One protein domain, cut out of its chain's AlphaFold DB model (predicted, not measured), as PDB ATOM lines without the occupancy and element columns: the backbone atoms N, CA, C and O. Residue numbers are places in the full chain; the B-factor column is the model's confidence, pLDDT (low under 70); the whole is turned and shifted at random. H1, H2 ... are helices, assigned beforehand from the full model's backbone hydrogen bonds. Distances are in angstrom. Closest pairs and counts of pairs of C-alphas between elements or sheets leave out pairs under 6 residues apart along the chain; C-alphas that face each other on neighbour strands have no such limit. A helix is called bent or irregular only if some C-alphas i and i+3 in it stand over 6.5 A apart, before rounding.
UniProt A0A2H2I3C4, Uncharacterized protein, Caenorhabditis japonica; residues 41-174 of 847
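This is residues 41 to 174 of the 847 residues of an uncharacterized protein of Caenorhabditis japonica (UniProt A0A2H2I3C4). Look first for the long helix H4, folded at a sharp bend into a V, with the short helix H5 at the open end between its two arms. On one side of this V stands an up-and-down bundle, H1, H2 and H3, each running against the one before, with H3 packed along arm H4a; on the other side the hairpin of H6 and H7 crosses arm H4b. The printed part has 134 residues, with seven named helices in the order H1 to H7 and no named strand, and its class is all helix. The whole is compact, with a radius of gyration of the C-alphas of 14.1 A, and rounded, spanning 36 by 31 by 30 A.

Begin at H4, residues 94 to 124, assigned as one helix by its hydrogen bonds but bent: C-alphas 107 and 110 are 9.8 A apart. Its arms, H4a, residues 94 to 107, and H4b, residues 110 to 124, run opposite ways at a steep tilt of 42 degrees; they touch only at the corner, and only just, with 3 pairs of C-alphas within 8 A. H3, residues 77 to 90, forms a hairpin with H4a at a shallow tilt of 21 degrees; their closest C-alphas, Phe 88 and Met 97, are 5.6 A apart. H2, residues 59 to 70, forms another hairpin with H3 at 8 degrees, closest at Met 62 and Gly 87, 6.5 A between C-alphas. H1, residues 43 to 54, touches H3 at C-alphas 50 and 83, 6.7 A apart. H5, residues 133 to 141, touches H3 with C-alphas 135 and 89 at 4.9 A. H7, residues 160 to 173, touches H4b about perpendicular, at 81 degrees, with C-alphas 165 and 121 at 4.7 A. H6, residues 148 to 158, forms a hairpin with H7, closest at C-alphas 156 and 163, 5.1 A. H2 and H7 are apart. Every O i to N i+4 pair is within hydrogen-bond range in H1, H2, H3, H4a, H4b, H5 and H6, and 8 of 10 are in H7, which is irregular: C-alphas 161 and 164 are 7.9 A apart.

Find C-alpha 94 at (24.628, 2.645, -81.082); from there H4a runs 19.8 A to C-alpha 107. H4b runs 21.2 A and ends at C-alpha 124, (8.244, 0.793, -91.457). H1 begins at C-alpha 43, (9.685, 13.729, -100.411), and measures 16.8 A; H2 measures 16.3 A, H3 19.9 A, H5 12.0 A, H6 15.0 A and H7 20.0 A.

The two C-alphas farthest apart, Thr 60 and Lys 157, are 38.4 A apart. The printed part has no cut, and its links are tight or short. Mean pLDDT of the printed part is 75.5; look for values under 70 at residues 41 to 48, 50, 54, 71 to 75 and 124 to 138.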
ATOM      1  N   LYS A  41      14.201  18.381-103.373       45.69
ATOM      2  CA  LYS A  41      13.158  19.159-102.683       45.69
ATOM      3  C   LYS A  41      11.836  18.397-102.509       45.69
ATOM      4  O   LYS A  41      10.986  18.835-101.740       45.69
ATOM      5  N   SER A  42      11.646  17.286-103.223       49.66
ATOM      6  CA  SER A  42      10.471  16.420-103.095       49.66
ATOM      7  C   SER A  42      10.670  15.322-102.030       49.66
ATOM      8  O   SER A  42      11.777  14.785-101.911       49.66
ATOM      9  N   PRO A  43       9.611  14.886-101.313       52.72
ATOM     10  CA  PRO A  43       9.685  13.729-100.411       52.72
ATOM     11  C   PRO A  43      10.182  12.445-101.099       52.72
ATOM     12  O   PRO A  43      10.896  11.646-100.492       52.72
ATOM     13  N   ALA A  44       9.876  12.281-102.392       52.66
ATOM     14  CA  ALA A  44      10.372  11.182-103.219       52.66
ATOM     15  C   ALA A  44      11.911  11.171-103.331       52.66
ATOM     16  O   ALA A  44      12.522  10.107-103.253       52.66
ATOM     17  N   GLY A  45      12.556  12.341-103.432       60.00
ATOM     18  CA  GLY A  45      14.016  12.443-103.479       60.00
ATOM     19  C   GLY A  45      14.698  11.985-102.184       60.00
ATOM     20  O   GLY A  45      15.714  11.293-102.234       60.00
ATOM     21  N   ILE A  46      14.117  12.298-101.021       63.97
ATOM     22  CA  ILE A  46      14.602  11.804 -99.717       63.97
ATOM     23  C   ILE A  46      14.395  10.283 -99.608       63.97
ATOM     24  O   ILE A  46      15.257   9.572 -99.084       63.97
ATOM     25  N   GLN A  47      13.288   9.764-100.147       65.25
ATOM     26  CA  GLN A  47      13.014   8.329-100.180       65.25
ATOM     27  C   GLN A  47      14.003   7.566-101.080       65.25
ATOM     28  O   GLN A  47      14.520   6.534-100.654       65.25
ATOM     29  N   GLU A  48      14.376   8.092-102.251       68.56
ATOM     30  CA  GLU A  48      15.407   7.459-103.088       68.56
ATOM     31  C   GLU A  48      16.800   7.498-102.428       68.56
ATOM     32  O   GLU A  48      17.551   6.524-102.500       68.56
ATOM     33  N   LEU A  49      17.151   8.581-101.723       71.44
ATOM     34  CA  LEU A  49      18.385   8.631-100.926       71.44
ATOM     35  C   LEU A  49      18.378   7.589 -99.795       71.44
ATOM     36  O   LEU A  49      19.401   6.946 -99.556       71.44
ATOM     37  N   SER A  50      17.223   7.350 -99.166       69.00
ATOM     38  CA  SER A  50      17.031   6.252 -98.209       69.00
ATOM     39  C   SER A  50      17.235   4.878 -98.865       69.00
ATOM     40  O   SER A  50      17.996   4.053 -98.365       69.00
ATOM     41  N   GLU A  51      16.669   4.627-100.044       70.50
ATOM     42  CA  GLU A  51      16.890   3.357-100.756       70.50
ATOM     43  C   GLU A  51      18.341   3.172-101.234       70.50
ATOM     44  O   GLU A  51      18.851   2.049-101.260       70.50
ATOM     45  N   ARG A  52      19.046   4.260-101.565       71.62
ATOM     46  CA  ARG A  52      20.489   4.248-101.866       71.62
ATOM     47  C   ARG A  52      21.323   3.936-100.614       71.62
ATOM     48  O   ARG A  52      22.259   3.137-100.708       71.62
ATOM     49  N   LEU A  53      20.936   4.460 -99.446       73.50
ATOM     50  CA  LEU A  53      21.508   4.109 -98.139       73.50
ATOM     51  C   LEU A  53      21.339   2.607 -97.841       73.50
ATOM     52  O   LEU A  53      22.294   1.942 -97.421       73.50
ATOM     53  N   LEU A  54      20.160   2.033 -98.111       68.50
ATOM     54  CA  LEU A  54      19.902   0.597 -97.931       68.50
ATOM     55  C   LEU A  54      20.816  -0.290 -98.792       68.50
ATOM     56  O   LEU A  54      21.179  -1.380 -98.357       68.50
ATOM     57  N   ARG A  55      21.287   0.195 -99.946       72.88
ATOM     58  CA  ARG A  55      22.196  -0.550-100.840       72.88
ATOM     59  C   ARG A  55      23.682  -0.487-100.432       72.88
ATOM     60  O   ARG A  55      24.488  -1.206-101.017       72.88
ATOM     61  N   THR A  56      24.064   0.320 -99.433       74.56
ATOM     62  CA  THR A  56      25.446   0.338 -98.886       74.56
ATOM     63  C   THR A  56      25.796  -0.961 -98.151       74.56
ATOM     64  O   THR A  56      24.968  -1.498 -97.414       74.56
ATOM     65  N   LYS A  57      27.031  -1.449 -98.295       75.94
ATOM     66  CA  LYS A  57      27.498  -2.713 -97.697       75.94
ATOM     67  C   LYS A  57      28.346  -2.530 -96.437       75.94
ATOM     68  O   LYS A  57      28.615  -3.504 -95.745       75.94
ATOM     69  N   SER A  58      28.764  -1.304 -96.112       77.50
ATOM     70  CA  SER A  58      29.516  -1.024 -94.881       77.50
ATOM     71  C   SER A  58      29.224   0.352 -94.283       77.50
ATOM     72  O   SER A  58      28.878   1.301 -94.991       77.50
ATOM     73  N   ILE A  59      29.470   0.484 -92.974       77.25
ATOM     74  CA  ILE A  59      29.408   1.762 -92.252       77.25
ATOM     75  C   ILE A  59      30.332   2.826 -92.884       77.25
ATOM     76  O   ILE A  59      30.008   4.010 -92.889       77.25
ATOM     77  N   THR A  60      31.452   2.410 -93.486       75.69
ATOM     78  CA  THR A  60      32.394   3.291 -94.197       75.69
ATOM     79  C   THR A  60      31.810   3.819 -95.507       75.69
ATOM     80  O   THR A  60      31.929   5.010 -95.787       75.69
ATOM     81  N   GLU A  61      31.141   2.973 -96.297       76.38
ATOM     82  CA  GLU A  61      30.432   3.399 -97.514       76.38
ATOM     83  C   GLU A  61      29.273   4.345 -97.193       76.38
ATOM     84  O   GLU A  61      29.099   5.352 -97.877       76.38
ATOM     85  N   MET A  62      28.525   4.074 -96.122       83.50
ATOM     86  CA  MET A  62      27.468   4.962 -95.633       83.50
ATOM     87  C   MET A  62      28.024   6.313 -95.160       83.50
ATOM     88  O   MET A  62      27.501   7.356 -95.551       83.50
ATOM     89  N   ARG A  63      29.120   6.331 -94.388       78.12
ATOM     90  CA  ARG A  63      29.786   7.580 -93.970       78.12
ATOM     91  C   ARG A  63      30.319   8.371 -95.178       78.12
ATOM     92  O   ARG A  63      30.229   9.596 -95.181       78.12
ATOM     93  N   LEU A  64      30.802   7.692 -96.226       72.94
ATOM     94  CA  LEU A  64      31.189   8.318 -97.497       72.94
ATOM     95  C   LEU A  64      29.984   8.896 -98.258       72.94
ATOM     96  O   LEU A  64      30.051  10.043 -98.694       72.94
ATOM     97  N   GLN A  65      28.875   8.157 -98.387       74.62
ATOM     98  CA  GLN A  65      27.649   8.676 -99.012       74.62
ATOM     99  C   GLN A  65      27.118   9.906 -98.264       74.62
ATOM    100  O   GLN A  65      26.863  10.927 -98.898       74.62
ATOM    101  N   HIS A  66      27.064   9.869 -96.929       76.56
ATOM    102  CA  HIS A  66      26.677  11.032 -96.127       76.56
ATOM    103  C   HIS A  66      27.603  12.231 -96.317       76.56
ATOM    104  O   HIS A  66      27.101  13.346 -96.421       76.56
ATOM    105  N   TYR A  67      28.920  12.025 -96.414       75.44
ATOM    106  CA  TYR A  67      29.858  13.108 -96.726       75.44
ATOM    107  C   TYR A  67      29.546  13.743 -98.094       75.44
ATOM    108  O   TYR A  67      29.432  14.964 -98.202       75.44
ATOM    109  N   HIS A  68      29.309  12.923 -99.123       70.44
ATOM    110  CA  HIS A  68      28.902  13.408-100.445       70.44
ATOM    111  C   HIS A  68      27.542  14.130-100.432       70.44
ATOM    112  O   HIS A  68      27.374  15.108-101.159       70.44
ATOM    113  N   TRP A  69      26.590  13.707 -99.596       75.31
ATOM    114  CA  TRP A  69      25.294  14.381 -99.448       75.31
ATOM    115  C   TRP A  69      25.397  15.691 -98.656       75.31
ATOM    116  O   TRP A  69      24.751  16.661 -99.038       75.31
ATOM    117  N   THR A  70      26.273  15.791 -97.647       70.00
ATOM    118  CA  THR A  70      26.566  17.076 -96.976       70.00
ATOM    119  C   THR A  70      27.248  18.101 -97.889       70.00
ATOM    120  O   THR A  70      27.206  19.290 -97.595       70.00
ATOM    121  N   CYS A  71      27.829  17.677 -99.016       67.19
ATOM    122  CA  CYS A  71      28.331  18.581-100.055       67.19
ATOM    123  C   CYS A  71      27.251  19.031-101.064       67.19
ATOM    124  O   CYS A  71      27.572  19.780-101.985       67.19
ATOM    125  N   ASN A  72      25.995  18.584-100.932       67.50
ATOM    126  CA  ASN A  72      24.903  18.941-101.839       67.50
ATOM    127  C   ASN A  72      23.943  19.959-101.182       67.50
ATOM    128  O   ASN A  72      23.101  19.559-100.376       67.50
ATOM    129  N   PRO A  73      23.984  21.252-101.560       62.66
ATOM    130  CA  PRO A  73      23.175  22.302-100.931       62.66
ATOM    131  C   PRO A  73      21.668  22.219-101.244       62.66
ATOM    132  O   PRO A  73      20.908  23.077-100.802       62.66
ATOM    133  N   LYS A  74      21.211  21.219-102.015       68.50
ATOM    134  CA  LYS A  74      19.779  20.969-102.263       68.50
ATOM    135  C   LYS A  74      19.089  20.137-101.175       68.50
ATOM    136  O   LYS A  74      17.870  20.006-101.233       68.50
ATOM    137  N   ILE A  75      19.836  19.546-100.242       66.75
ATOM    138  CA  ILE A  75      19.303  18.671 -99.187       66.75
ATOM    139  C   ILE A  75      19.283  19.460 -97.876       66.75
ATOM    140  O   ILE A  75      20.304  20.036 -97.503       66.75
ATOM    141  N   ALA A  76      18.143  19.512 -97.180       76.06
ATOM    142  CA  ALA A  76      18.067  20.237 -95.915       76.06
ATOM    143  C   ALA A  76      18.874  19.521 -94.820       76.06
ATOM    144  O   ALA A  76      18.974  18.292 -94.797       76.06
ATOM    145  N   GLU A  77      19.441  20.291 -93.888       80.12
ATOM    146  CA  GLU A  77      20.334  19.748 -92.859       80.12
ATOM    147  C   GLU A  77      19.634  18.703 -91.975       80.12
ATOM    148  O   GLU A  77      20.208  17.659 -91.676       80.12
ATOM    149  N   GLU A  78      18.368  18.932 -91.627       80.06
ATOM    150  CA  GLU A  78      17.543  17.984 -90.869       80.06
ATOM    151  C   GLU A  78      17.406  16.628 -91.577       80.06
ATOM    152  O   GLU A  78      17.503  15.582 -90.941       80.06
ATOM    153  N   ASP A  79      17.233  16.630 -92.899       80.44
ATOM    154  CA  ASP A  79      17.020  15.405 -93.678       80.44
ATOM    155  C   ASP A  79      18.329  14.616 -93.808       80.44
ATOM    156  O   ASP A  79      18.339  13.386 -93.731       80.44
ATOM    157  N   LEU A  80      19.461  15.323 -93.891       80.75
ATOM    158  CA  LEU A  80      20.801  14.738 -93.781       80.75
ATOM    159  C   LEU A  80      21.054  14.121 -92.396       80.75
ATOM    160  O   LEU A  80      21.768  13.123 -92.302       80.75
ATOM    161  N   LEU A  81      20.492  14.684 -91.323       85.56
ATOM    162  CA  LEU A  81      20.604  14.145 -89.960       85.56
ATOM    163  C   LEU A  81      19.702  12.920 -89.752       85.56
ATOM    164  O   LEU A  81      20.148  11.935 -89.165       85.56
ATOM    165  N   ILE A  82      18.487  12.928 -90.307       85.62
ATOM    166  CA  ILE A  82      17.584  11.765 -90.331       85.62
ATOM    167  C   ILE A  82      18.213  10.603 -91.119       85.62
ATOM    168  O   ILE A  82      18.247   9.474 -90.624       85.62
ATOM    169  N   LEU A  83      18.793  10.872 -92.297       82.19
ATOM    170  CA  LEU A  83      19.520   9.864 -93.081       82.19
ATOM    171  C   LEU A  83      20.751   9.321 -92.327       82.19
ATOM    172  O   LEU A  83      20.976   8.109 -92.337       82.19
ATOM    173  N   LYS A  84      21.495  10.167 -91.597       84.62
ATOM    174  CA  LYS A  84      22.605   9.728 -90.724       84.62
ATOM    175  C   LYS A  84      22.133   8.804 -89.601       84.62
ATOM    176  O   LYS A  84      22.743   7.755 -89.407       84.62
ATOM    177  N   LEU A  85      21.047   9.149 -88.904       83.69
ATOM    178  CA  LEU A  85      20.461   8.300 -87.858       83.69
ATOM    179  C   LEU A  85      19.986   6.955 -88.425       83.69
ATOM    180  O   LEU A  85      20.329   5.916 -87.866       83.69
ATOM    181  N   HIS A  86      19.310   6.947 -89.579       82.38
ATOM    182  CA  HIS A  86      18.952   5.712 -90.287       82.38
ATOM    183  C   HIS A  86      20.203   4.903 -90.693       82.38
ATOM    184  O   HIS A  86      20.234   3.681 -90.551       82.38
ATOM    185  N   GLY A  87      21.280   5.567 -91.120       80.06
ATOM    186  CA  GLY A  87      22.559   4.923 -91.426       80.06
ATOM    187  C   GLY A  87      23.178   4.233 -90.211       80.06
ATOM    188  O   GLY A  87      23.626   3.091 -90.316       80.06
ATOM    189  N   PHE A  88      23.179   4.891 -89.053       83.31
ATOM    190  CA  PHE A  88      23.663   4.295 -87.807       83.31
ATOM    191  C   PHE A  88      22.731   3.197 -87.279       83.31
ATOM    192  O   PHE A  88      23.231   2.193 -86.778       83.31
ATOM    193  N   ALA A  89      21.414   3.323 -87.464       77.00
ATOM    194  CA  ALA A  89      20.438   2.278 -87.154       77.00
ATOM    195  C   ALA A  89      20.714   1.001 -87.964       77.00
ATOM    196  O   ALA A  89      20.946  -0.058 -87.382       77.00
ATOM    197  N   LYS A  90      20.821   1.122 -89.292       77.62
ATOM    198  CA  LYS A  90      21.101   0.008 -90.213       77.62
ATOM    199  C   LYS A  90      22.368  -0.787 -89.856       77.62
ATOM    200  O   LYS A  90      22.406  -1.998 -90.039       77.62
ATOM    201  N   PHE A  91      23.413  -0.115 -89.368       78.31
ATOM    202  CA  PHE A  91      24.686  -0.745 -88.987       78.31
ATOM    203  C   PHE A  91      24.841  -0.966 -87.467       78.31
ATOM    204  O   PHE A  91      25.953  -1.222 -87.012       78.31
ATOM    205  N   ASN A  92      23.755  -0.859 -86.683       72.94
ATOM    206  CA  ASN A  92      23.729  -0.990 -85.215       72.94
ATOM    207  C   ASN A  92      24.823  -0.166 -84.491       72.94
ATOM    208  O   ASN A  92      25.401  -0.583 -83.486       72.94
ATOM    209  N   ALA A  93      25.136   1.024 -85.010       80.69
ATOM    210  CA  ALA A  93      26.196   1.900 -84.515       80.69
ATOM    211  C   ALA A  93      25.705   2.742 -83.320       80.69
ATOM    212  O   ALA A  93      25.602   3.966 -83.393       80.69
ATOM    213  N   GLN A  94      25.364   2.069 -82.217       79.50
ATOM    214  CA  GLN A  94      24.628   2.645 -81.082       79.50
ATOM    215  C   GLN A  94      25.290   3.885 -80.456       79.50
ATOM    216  O   GLN A  94      24.595   4.833 -80.103       79.50
ATOM    217  N   ILE A  95      26.624   3.910 -80.355       81.31
ATOM    218  CA  ILE A  95      27.366   5.050 -79.788       81.31
ATOM    219  C   ILE A  95      27.282   6.275 -80.713       81.31
ATOM    220  O   ILE A  95      26.982   7.372 -80.246       81.31
ATOM    221  N   ASP A  96      27.491   6.091 -82.025       83.25
ATOM    222  CA  ASP A  96      27.337   7.170 -83.014       83.25
ATOM    223  C   ASP A  96      25.893   7.703 -83.023       83.25
ATOM    224  O   ASP A  96      25.671   8.913 -83.060       83.25
ATOM    225  N   MET A  97      24.916   6.788 -82.961       84.12
ATOM    226  CA  MET A  97      23.487   7.100 -82.946       84.12
ATOM    227  C   MET A  97      23.103   7.936 -81.723       84.12
ATOM    228  O   MET A  97      22.491   8.987 -81.895       84.12
ATOM    229  N   LYS A  98      23.483   7.503 -80.512       83.69
ATOM    230  CA  LYS A  98      23.166   8.227 -79.276       83.69
ATOM    231  C   LYS A  98      23.782   9.623 -79.278       83.69
ATOM    232  O   LYS A  98      23.073  10.598 -79.047       83.69
ATOM    233  N   ASN A  99      25.075   9.724 -79.595       84.81
ATOM    234  CA  ASN A  99      25.783  11.003 -79.627       84.81
ATOM    235  C   ASN A  99      25.121  11.986 -80.607       84.81
ATOM    236  O   ASN A  99      24.897  13.143 -80.256       84.81
ATOM    237  N   LEU A 100      24.753  11.517 -81.808       86.25
ATOM    238  CA  LEU A 100      24.060  12.341 -82.798       86.25
ATOM    239  C   LEU A 100      22.640  12.715 -82.347       86.25
ATOM    240  O   LEU A 100      22.219  13.851 -82.551       86.25
ATOM    241  N   LEU A 101      21.896  11.795 -81.730       84.69
ATOM    242  CA  LEU A 101      20.541  12.055 -81.238       84.69
ATOM    243  C   LEU A 101      20.540  13.112 -80.119       84.69
ATOM    244  O   LEU A 101      19.717  14.027 -80.144       84.69
ATOM    245  N   ASP A 102      21.490  13.033 -79.185       83.88
ATOM    246  CA  ASP A 102      21.636  13.995 -78.087       83.88
ATOM    247  C   ASP A 102      22.120  15.373 -78.567       83.88
ATOM    248  O   ASP A 102      21.613  16.398 -78.100       83.88
ATOM    249  N   GLU A 103      23.046  15.424 -79.533       84.31
ATOM    250  CA  GLU A 103      23.473  16.670 -80.186       84.31
ATOM    251  C   GLU A 103      22.303  17.339 -80.925       84.31
ATOM    252  O   GLU A 103      22.001  18.516 -80.701       84.31
ATOM    253  N   VAL A 104      21.613  16.588 -81.787       84.00
ATOM    254  CA  VAL A 104      20.568  17.136 -82.656       84.00
ATOM    255  C   VAL A 104      19.322  17.513 -81.861       84.00
ATOM    256  O   VAL A 104      18.767  18.584 -82.103       84.00
ATOM    257  N   HIS A 105      18.920  16.721 -80.864       82.62
ATOM    258  CA  HIS A 105      17.819  17.089 -79.971       82.62
ATOM    259  C   HIS A 105      18.134  18.370 -79.187       82.62
ATOM    260  O   HIS A 105      17.287  19.255 -79.107       82.62
ATOM    261  N   ARG A 106      19.360  18.531 -78.665       83.25
ATOM    262  CA  ARG A 106      19.773  19.771 -77.975       83.25
ATOM    263  C   ARG A 106      19.728  20.997 -78.895       83.25
ATOM    264  O   ARG A 106      19.498  22.105 -78.419       83.25
ATOM    265  N   ARG A 107      19.972  20.805 -80.194       83.12
ATOM    266  CA  ARG A 107      20.104  21.882 -81.186       83.12
ATOM    267  C   ARG A 107      18.796  22.239 -81.903       83.12
ATOM    268  O   ARG A 107      18.621  23.398 -82.264       83.12
ATOM    269  N   LEU A 108      17.915  21.264 -82.138       82.75
ATOM    270  CA  LEU A 108      16.679  21.412 -82.928       82.75
ATOM    271  C   LEU A 108      15.392  21.108 -82.138       82.75
ATOM    272  O   LEU A 108      14.304  21.454 -82.592       82.75
ATOM    273  N   GLY A 109      15.487  20.488 -80.959       81.75
ATOM    274  CA  GLY A 109      14.353  20.245 -80.069       81.75
ATOM    275  C   GLY A 109      13.255  19.348 -80.654       81.75
ATOM    276  O   GLY A 109      13.499  18.429 -81.440       81.75
ATOM    277  N   GLN A 110      12.015  19.610 -80.230       80.88
ATOM    278  CA  GLN A 110      10.880  18.707 -80.445       80.88
ATOM    279  C   GLN A 110      10.470  18.537 -81.914       80.88
ATOM    280  O   GLN A 110      10.052  17.450 -82.307       80.88
ATOM    281  N   SER A 111      10.623  19.575 -82.742       82.00
ATOM    282  CA  SER A 111      10.268  19.529 -84.167       82.00
ATOM    283  C   SER A 111      11.090  18.491 -84.932       82.00
ATOM    284  O   SER A 111      10.541  17.775 -85.771       82.00
ATOM    285  N   PHE A 112      12.376  18.338 -84.600       86.31
ATOM    286  CA  PHE A 112      13.205  17.279 -85.175       86.31
ATOM    287  C   PHE A 112      12.739  15.887 -84.734       86.31
ATOM    288  O   PHE A 112      12.685  14.977 -85.558       86.31
ATOM    289  N   MET A 113      12.340  15.722 -83.467       85.19
ATOM    290  CA  MET A 113      11.807  14.448 -82.960       85.19
ATOM    291  C   MET A 113      10.512  14.053 -83.689       85.19
ATOM    292  O   MET A 113      10.357  12.898 -84.080       85.19
ATOM    293  N   GLU A 114       9.617  15.011 -83.951       85.38
ATOM    294  CA  GLU A 114       8.399  14.799 -84.752       85.38
ATOM    295  C   GLU A 114       8.726  14.425 -86.208       85.38
ATOM    296  O   GLU A 114       8.120  13.505 -86.765       85.38
ATOM    297  N   LYS A 115       9.717  15.088 -86.821       85.19
ATOM    298  CA  LYS A 115      10.165  14.801 -88.194       85.19
ATOM    299  C   LYS A 115      10.793  13.406 -88.316       85.19
ATOM    300  O   LYS A 115      10.467  12.659 -89.239       85.19
ATOM    301  N   LEU A 116      11.633  13.030 -87.349       85.56
ATOM    302  CA  LEU A 116      12.255  11.710 -87.238       85.56
ATOM    303  C   LEU A 116      11.207  10.603 -87.037       85.56
ATOM    304  O   LEU A 116      11.293   9.557 -87.681       85.56
ATOM    305  N   LEU A 117      10.187  10.844 -86.204       84.62
ATOM    306  CA  LEU A 117       9.103   9.887 -85.953       84.62
ATOM    307  C   LEU A 117       8.252   9.648 -87.211       84.62
ATOM    308  O   LEU A 117       7.976   8.499 -87.563       84.62
ATOM    309  N   LYS A 118       7.898  10.721 -87.933       86.25
ATOM    310  CA  LYS A 118       7.165  10.643 -89.211       86.25
ATOM    311  C   LYS A 118       7.973   9.915 -90.295       86.25
ATOM    312  O   LYS A 118       7.406   9.101 -91.021       86.25
ATOM    313  N   TYR A 119       9.293  10.119 -90.352       83.44
ATOM    314  CA  TYR A 119      10.184   9.367 -91.246       83.44
ATOM    315  C   TYR A 119      10.234   7.868 -90.907       83.44
ATOM    316  O   TYR A 119      10.052   7.028 -91.790       83.44
ATOM    317  N   ALA A 120      10.434   7.513 -89.631       79.62
ATOM    318  CA  ALA A 120      10.481   6.117 -89.191       79.62
ATOM    319  C   ALA A 120       9.155   5.381 -89.476       79.62
ATOM    320  O   ALA A 120       9.164   4.237 -89.935       79.62
ATOM    321  N   ALA A 121       8.020   6.060 -89.286       79.25
ATOM    322  CA  ALA A 121       6.686   5.568 -89.629       79.25
ATOM    323  C   ALA A 121       6.539   5.268 -91.135       79.25
ATOM    324  O   ALA A 121       6.195   4.146 -91.516       79.25
ATOM    325  N   GLN A 122       6.871   6.239 -91.996       78.25
ATOM    326  CA  GLN A 122       6.851   6.087 -93.460       78.25
ATOM    327  C   GLN A 122       7.802   4.993 -93.975       78.25
ATOM    328  O   GLN A 122       7.564   4.412 -95.035       78.25
ATOM    329  N   TYR A 123       8.877   4.706 -93.241       75.00
ATOM    330  CA  TYR A 123       9.807   3.625 -93.551       75.00
ATOM    331  C   TYR A 123       9.240   2.242 -93.181       75.00
ATOM    332  O   TYR A 123       9.277   1.320 -94.000       75.00
ATOM    333  N   CYS A 124       8.680   2.094 -91.975       68.25
ATOM    334  CA  CYS A 124       8.244   0.793 -91.457       68.25
ATOM    335  C   CYS A 124       7.066   0.183 -92.233       68.25
ATOM    336  O   CYS A 124       7.058  -1.027 -92.448       68.25
ATOM    337  N   ILE A 125       6.117   0.991 -92.727       69.81
ATOM    338  CA  ILE A 125       4.941   0.491 -93.473       69.81
ATOM    339  C   ILE A 125       5.301  -0.290 -94.758       69.81
ATOM    340  O   ILE A 125       4.537  -1.151 -95.195       69.81
ATOM    341  N   LYS A 126       6.481  -0.047 -95.351       67.19
ATOM    342  CA  LYS A 126       6.943  -0.762 -96.557       67.19
ATOM    343  C   LYS A 126       7.570  -2.139 -96.271       67.19
ATOM    344  O   LYS A 126       7.805  -2.897 -97.214       67.19
ATOM    345  N   LYS A 127       7.871  -2.481 -95.012       65.06
ATOM    346  CA  LYS A 127       8.623  -3.694 -94.634       65.06
ATOM    347  C   LYS A 127       7.694  -4.877 -94.323       65.06
ATOM    348  O   LYS A 127       6.597  -4.684 -93.819       65.06
ATOM    349  N   GLN A 128       8.125  -6.100 -94.648       53.66
ATOM    350  CA  GLN A 128       7.325  -7.335 -94.505       53.66
ATOM    351  C   GLN A 128       7.196  -7.816 -93.050       53.66
ATOM    352  O   GLN A 128       6.139  -8.244 -92.602       53.66
ATOM    353  N   TYR A 129       8.280  -7.678 -92.299       56.38
ATOM    354  CA  TYR A 129       8.327  -7.769 -90.843       56.38
ATOM    355  C   TYR A 129       8.951  -6.452 -90.340       56.38
ATOM    356  O   TYR A 129       9.393  -5.646 -91.165       56.38
ATOM    357  N   PRO A 130       9.093  -6.233 -89.025       52.88
ATOM    358  CA  PRO A 130       9.974  -5.193 -88.493       52.88
ATOM    359  C   PRO A 130      11.354  -5.750 -88.046       52.88
ATOM    360  O   PRO A 130      11.663  -5.668 -86.860       52.88
ATOM    361  N   PRO A 131      12.231  -6.291 -88.932       42.75
ATOM    362  CA  PRO A 131      13.561  -6.772 -88.534       42.75
ATOM    363  C   PRO A 131      14.564  -5.616 -88.366       42.75
ATOM    364  O   PRO A 131      15.483  -5.705 -87.566       42.75
ATOM    365  N   ASP A 132      14.324  -4.474 -89.028       47.09
ATOM    366  CA  ASP A 132      14.963  -3.191 -88.690       47.09
ATOM    367  C   ASP A 132      14.438  -2.629 -87.345       47.09
ATOM    368  O   ASP A 132      14.837  -1.545 -86.914       47.09
ATOM    369  N   GLY A 133      13.493  -3.325 -86.700       48.47
ATOM    370  CA  GLY A 133      12.727  -2.819 -85.571       48.47
ATOM    371  C   GLY A 133      13.565  -2.596 -84.325       48.47
ATOM    372  O   GLY A 133      13.419  -1.557 -83.688       48.47
ATOM    373  N   ASP A 134      14.503  -3.496 -84.012       52.53
ATOM    374  CA  ASP A 134      15.400  -3.302 -82.868       52.53
ATOM    375  C   ASP A 134      16.295  -2.066 -83.031       52.53
ATOM    376  O   ASP A 134      16.608  -1.409 -82.044       52.53
ATOM    377  N   ALA A 135      16.643  -1.664 -84.256       60.00
ATOM    378  CA  ALA A 135      17.462  -0.475 -84.477       60.00
ATOM    379  C   ALA A 135      16.708   0.836 -84.171       60.00
ATOM    380  O   ALA A 135      17.271   1.739 -83.550       60.00
ATOM    381  N   TRP A 136      15.426   0.930 -84.544       69.19
ATOM    382  CA  TRP A 136      14.575   2.082 -84.208       69.19
ATOM    383  C   TRP A 136      14.078   2.039 -82.755       69.19
ATOM    384  O   TRP A 136      14.067   3.065 -82.080       69.19
ATOM    385  N   LYS A 137      13.767   0.852 -82.227       67.38
ATOM    386  CA  LYS A 137      13.482   0.607 -80.804       67.38
ATOM    387  C   LYS A 137      14.646   1.035 -79.908       67.38
ATOM    388  O   LYS A 137      14.404   1.711 -78.915       67.38
ATOM    389  N   ASN A 138      15.888   0.728 -80.298       68.81
ATOM    390  CA  ASN A 138      17.094   1.196 -79.613       68.81
ATOM    391  C   ASN A 138      17.206   2.730 -79.649       68.81
ATOM    392  O   ASN A 138      17.529   3.335 -78.629       68.81
ATOM    393  N   LEU A 139      16.883   3.374 -80.779       73.31
ATOM    394  CA  LEU A 139      16.834   4.839 -80.875       73.31
ATOM    395  C   LEU A 139      15.812   5.437 -79.892       73.31
ATOM    396  O   LEU A 139      16.115   6.418 -79.214       73.31
ATOM    397  N   PHE A 140      14.624   4.836 -79.774       73.75
ATOM    398  CA  PHE A 140      13.594   5.292 -78.835       73.75
ATOM    399  C   PHE A 140      13.977   5.025 -77.368       73.75
ATOM    400  O   PHE A 140      13.799   5.903 -76.523       73.75
ATOM    401  N   SER A 141      14.587   3.875 -77.053       71.81
ATOM    402  CA  SER A 141      15.039   3.552 -75.689       71.81
ATOM    403  C   SER A 141      16.276   4.336 -75.240       71.81
ATOM    404  O   SER A 141      16.518   4.449 -74.041       71.81
ATOM    405  N   MET A 142      17.059   4.905 -76.166       75.25
ATOM    406  CA  MET A 142      18.163   5.822 -75.835       75.25
ATOM    407  C   MET A 142      17.685   7.145 -75.217       75.25
ATOM    408  O   MET A 142      18.502   7.831 -74.601       75.25
ATOM    409  N   ARG A 143      16.394   7.488 -75.355       75.88
ATOM    410  CA  ARG A 143      15.759   8.686 -74.782       75.88
ATOM    411  C   ARG A 143      14.518   8.320 -73.957       75.88
ATOM    412  O   ARG A 143      13.393   8.525 -74.415       75.88
ATOM    413  N   PRO A 144      14.708   7.771 -72.739       70.31
ATOM    414  CA  PRO A 144      13.616   7.462 -71.811       70.31
ATOM    415  C   PRO A 144      13.001   8.719 -71.168       70.31
ATOM    416  O   PRO A 144      11.945   8.643 -70.552       70.31
ATOM    417  N   ASP A 145      13.661   9.870 -71.307       72.12
ATOM    418  CA  ASP A 145      13.188  11.202 -70.919       72.12
ATOM    419  C   ASP A 145      12.143  11.781 -71.892       72.12
ATOM    420  O   ASP A 145      11.401  12.697 -71.537       72.12
ATOM    421  N   GLN A 146      12.070  11.251 -73.117       78.50
ATOM    422  CA  GLN A 146      11.050  11.619 -74.087       78.50
ATOM    423  C   GLN A 146       9.774  10.816 -73.820       78.50
ATOM    424  O   GLN A 146       9.740   9.609 -74.050       78.50
ATOM    425  N   ASP A 147       8.681  11.486 -73.444       78.50
ATOM    426  CA  ASP A 147       7.368  10.843 -73.505       78.50
ATOM    427  C   ASP A 147       6.936  10.714 -74.973       78.50
ATOM    428  O   ASP A 147       6.609  11.695 -75.653       78.50
ATOM    429  N   TRP A 148       7.019   9.493 -75.494       80.00
ATOM    430  CA  TRP A 148       6.752   9.184 -76.894       80.00
ATOM    431  C   TRP A 148       5.252   9.107 -77.208       80.00
ATOM    432  O   TRP A 148       4.860   9.388 -78.341       80.00
ATOM    433  N   ILE A 149       4.388   8.769 -76.243       78.19
ATOM    434  CA  ILE A 149       2.969   8.473 -76.517       78.19
ATOM    435  C   ILE A 149       2.175   9.749 -76.885       78.19
ATOM    436  O   ILE A 149       1.504   9.751 -77.925       78.19
ATOM    437  N   PRO A 150       2.294  10.883 -76.161       83.31
ATOM    438  CA  PRO A 150       1.752  12.165 -76.609       83.31
ATOM    439  C   PRO A 150       2.393  12.655 -77.909       83.31
ATOM    440  O   PRO A 150       1.725  13.335 -78.690       83.31
ATOM    441  N   LEU A 151       3.656  12.298 -78.178       84.69
ATOM    442  CA  LEU A 151       4.344  12.674 -79.414       84.69
ATOM    443  C   LEU A 151       3.750  11.958 -80.636       84.69
ATOM    444  O   LEU A 151       3.518  12.611 -81.654       84.69
ATOM    445  N   PHE A 152       3.403  10.671 -80.520       83.81
ATOM    446  CA  PHE A 152       2.586   9.962 -81.514       83.81
ATOM    447  C   PHE A 152       1.229  10.643 -81.708       83.81
ATOM    448  O   PHE A 152       0.873  10.985 -82.837       83.81
ATOM    449  N   GLY A 153       0.507  10.928 -80.620       80.56
ATOM    450  CA  GLY A 153      -0.786  11.621 -80.679       80.56
ATOM    451  C   GLY A 153      -0.710  12.999 -81.354       80.56
ATOM    452  O   GLY A 153      -1.603  13.363 -82.123       80.56
ATOM    453  N   LYS A 154       0.373  13.753 -81.132       85.62
ATOM    454  CA  LYS A 154       0.651  15.031 -81.805       85.62
ATOM    455  C   LYS A 154       1.034  14.837 -83.275       85.62
ATOM    456  O   LYS A 154       0.584  15.608 -84.123       85.62
ATOM    457  N   CYS A 155       1.817  13.810 -83.605       86.50
ATOM    458  CA  CYS A 155       2.186  13.497 -84.987       86.50
ATOM    459  C   CYS A 155       0.972  13.082 -85.825       86.50
ATOM    460  O   CYS A 155       0.833  13.585 -86.935       86.50
ATOM    461  N   ILE A 156       0.065  12.266 -85.275       85.69
ATOM    462  CA  ILE A 156      -1.192  11.866 -85.931       85.69
ATOM    463  C   ILE A 156      -2.090  13.093 -86.156       85.69
ATOM    464  O   ILE A 156      -2.567  13.314 -87.264       85.69
ATOM    465  N   LYS A 157      -2.260  13.955 -85.142       83.94
ATOM    466  CA  LYS A 157      -3.057  15.193 -85.264       83.94
ATOM    467  C   LYS A 157      -2.482  16.217 -86.253       83.94
ATOM    468  O   LYS A 157      -3.239  17.019 -86.784       83.94
ATOM    469  N   SER A 158      -1.165  16.222 -86.473       84.12
ATOM    470  CA  SER A 158      -0.480  17.160 -87.384       84.12
ATOM    471  C   SER A 158      -0.171  16.584 -88.770       84.12
ATOM    472  O   SER A 158       0.233  17.337 -89.651       84.12
ATOM    473  N   SER A 159      -0.338  15.274 -88.961       84.50
ATOM    474  CA  SER A 159      -0.235  14.572 -90.245       84.50
ATOM    475  C   SER A 159      -1.218  13.391 -90.276       84.50
ATOM    476  O   SER A 159      -0.800  12.246 -90.069       84.50
ATOM    477  N   PRO A 160      -2.526  13.639 -90.502       82.69
ATOM    478  CA  PRO A 160      -3.535  12.577 -90.606       82.69
ATOM    479  C   PRO A 160      -3.273  11.618 -91.778       82.69
ATOM    480  O   PRO A 160      -3.592  10.436 -91.700       82.69
ATOM    481  N   ASP A 161      -2.609  12.109 -92.825       81.31
ATOM    482  CA  ASP A 161      -2.061  11.340 -93.949       81.31
ATOM    483  C   ASP A 161      -1.083  10.234 -93.510       81.31
ATOM    484  O   ASP A 161      -0.909   9.237 -94.211       81.31
ATOM    485  N   LEU A 162      -0.477  10.377 -92.327       82.38
ATOM    486  CA  LEU A 162       0.445   9.411 -91.733       82.38
ATOM    487  C   LEU A 162      -0.161   8.652 -90.543       82.38
ATOM    488  O   LEU A 162       0.586   7.957 -89.854       82.38
ATOM    489  N   GLU A 163      -1.478   8.738 -90.299       86.31
ATOM    490  CA  GLU A 163      -2.135   8.077 -89.158       86.31
ATOM    491  C   GLU A 163      -1.798   6.578 -89.105       86.31
ATOM    492  O   GLU A 163      -1.287   6.097 -88.094       86.31
ATOM    493  N   LEU A 164      -2.000   5.846 -90.205       82.94
ATOM    494  CA  LEU A 164      -1.708   4.413 -90.260       82.94
ATOM    495  C   LEU A 164      -0.202   4.091 -90.101       82.94
ATOM    496  O   LEU A 164       0.118   3.296 -89.217       82.94
ATOM    497  N   PRO A 165       0.740   4.700 -90.856       82.75
ATOM    498  CA  PRO A 165       2.178   4.561 -90.599       82.75
ATOM    499  C   PRO A 165       2.592   4.825 -89.140       82.75
ATOM    500  O   PRO A 165       3.444   4.116 -88.602       82.75
ATOM    501  N   LEU A 166       2.002   5.834 -88.490       84.88
ATOM    502  CA  LEU A 166       2.306   6.190 -87.100       84.88
ATOM    503  C   LEU A 166       1.730   5.169 -86.110       84.88
ATOM    504  O   LEU A 166       2.431   4.794 -85.175       84.88
ATOM    505  N   LEU A 167       0.513   4.663 -86.331       82.69
ATOM    506  CA  LEU A 167      -0.083   3.591 -85.517       82.69
ATOM    507  C   LEU A 167       0.667   2.257 -85.667       82.69
ATOM    508  O   LEU A 167       0.847   1.544 -84.678       82.69
ATOM    509  N   ILE A 168       1.157   1.946 -86.872       79.00
ATOM    510  CA  ILE A 168       2.055   0.809 -87.142       79.00
ATOM    511  C   ILE A 168       3.306   0.915 -86.257       79.00
ATOM    512  O   ILE A 168       3.647  -0.005 -85.513       79.00
ATOM    513  N   LEU A 169       3.956   2.081 -86.271       80.56
ATOM    514  CA  LEU A 169       5.163   2.338 -85.485       80.56
ATOM    515  C   LEU A 169       4.882   2.331 -83.966       80.56
ATOM    516  O   LEU A 169       5.670   1.791 -83.190       80.56
ATOM    517  N   GLN A 170       3.748   2.888 -83.532       80.69
ATOM    518  CA  GLN A 170       3.353   2.952 -82.123       80.69
ATOM    519  C   GLN A 170       3.059   1.555 -81.547       80.69
ATOM    520  O   GLN A 170       3.574   1.201 -80.486       80.69
ATOM    521  N   THR A 171       2.265   0.740 -82.249       74.56
ATOM    522  CA  THR A 171       1.868  -0.604 -81.778       74.56
ATOM    523  C   THR A 171       3.040  -1.597 -81.737       74.56
ATOM    524  O   THR A 171       3.033  -2.511 -80.902       74.56
ATOM    525  N   ALA A 172       4.082  -1.369 -82.548       73.00
ATOM    526  CA  ALA A 172       5.360  -2.080 -82.491       73.00
ATOM    527  C   ALA A 172       6.155  -1.834 -81.208       73.00
ATOM    528  O   ALA A 172       6.544  -2.802 -80.549       73.00
ATOM    529  N   TYR A 173       6.379  -0.575 -80.830       72.62
ATOM    530  CA  TYR A 173       7.344  -0.256 -79.769       72.62
ATOM    531  C   TYR A 173       6.724   0.082 -78.407       72.62
ATOM    532  O   TYR A 173       7.456   0.103 -77.420       72.62
ATOM    533  N   PHE A 174       5.401   0.282 -78.313       72.38
ATOM    534  CA  PHE A 174       4.725   0.713 -77.077       72.38
ATOM    535  C   PHE A 174       3.600  -0.256 -76.654       72.38
ATOM    536  O   PHE A 174       2.416   0.024 -76.887       72.38
TER     537      PHE A 174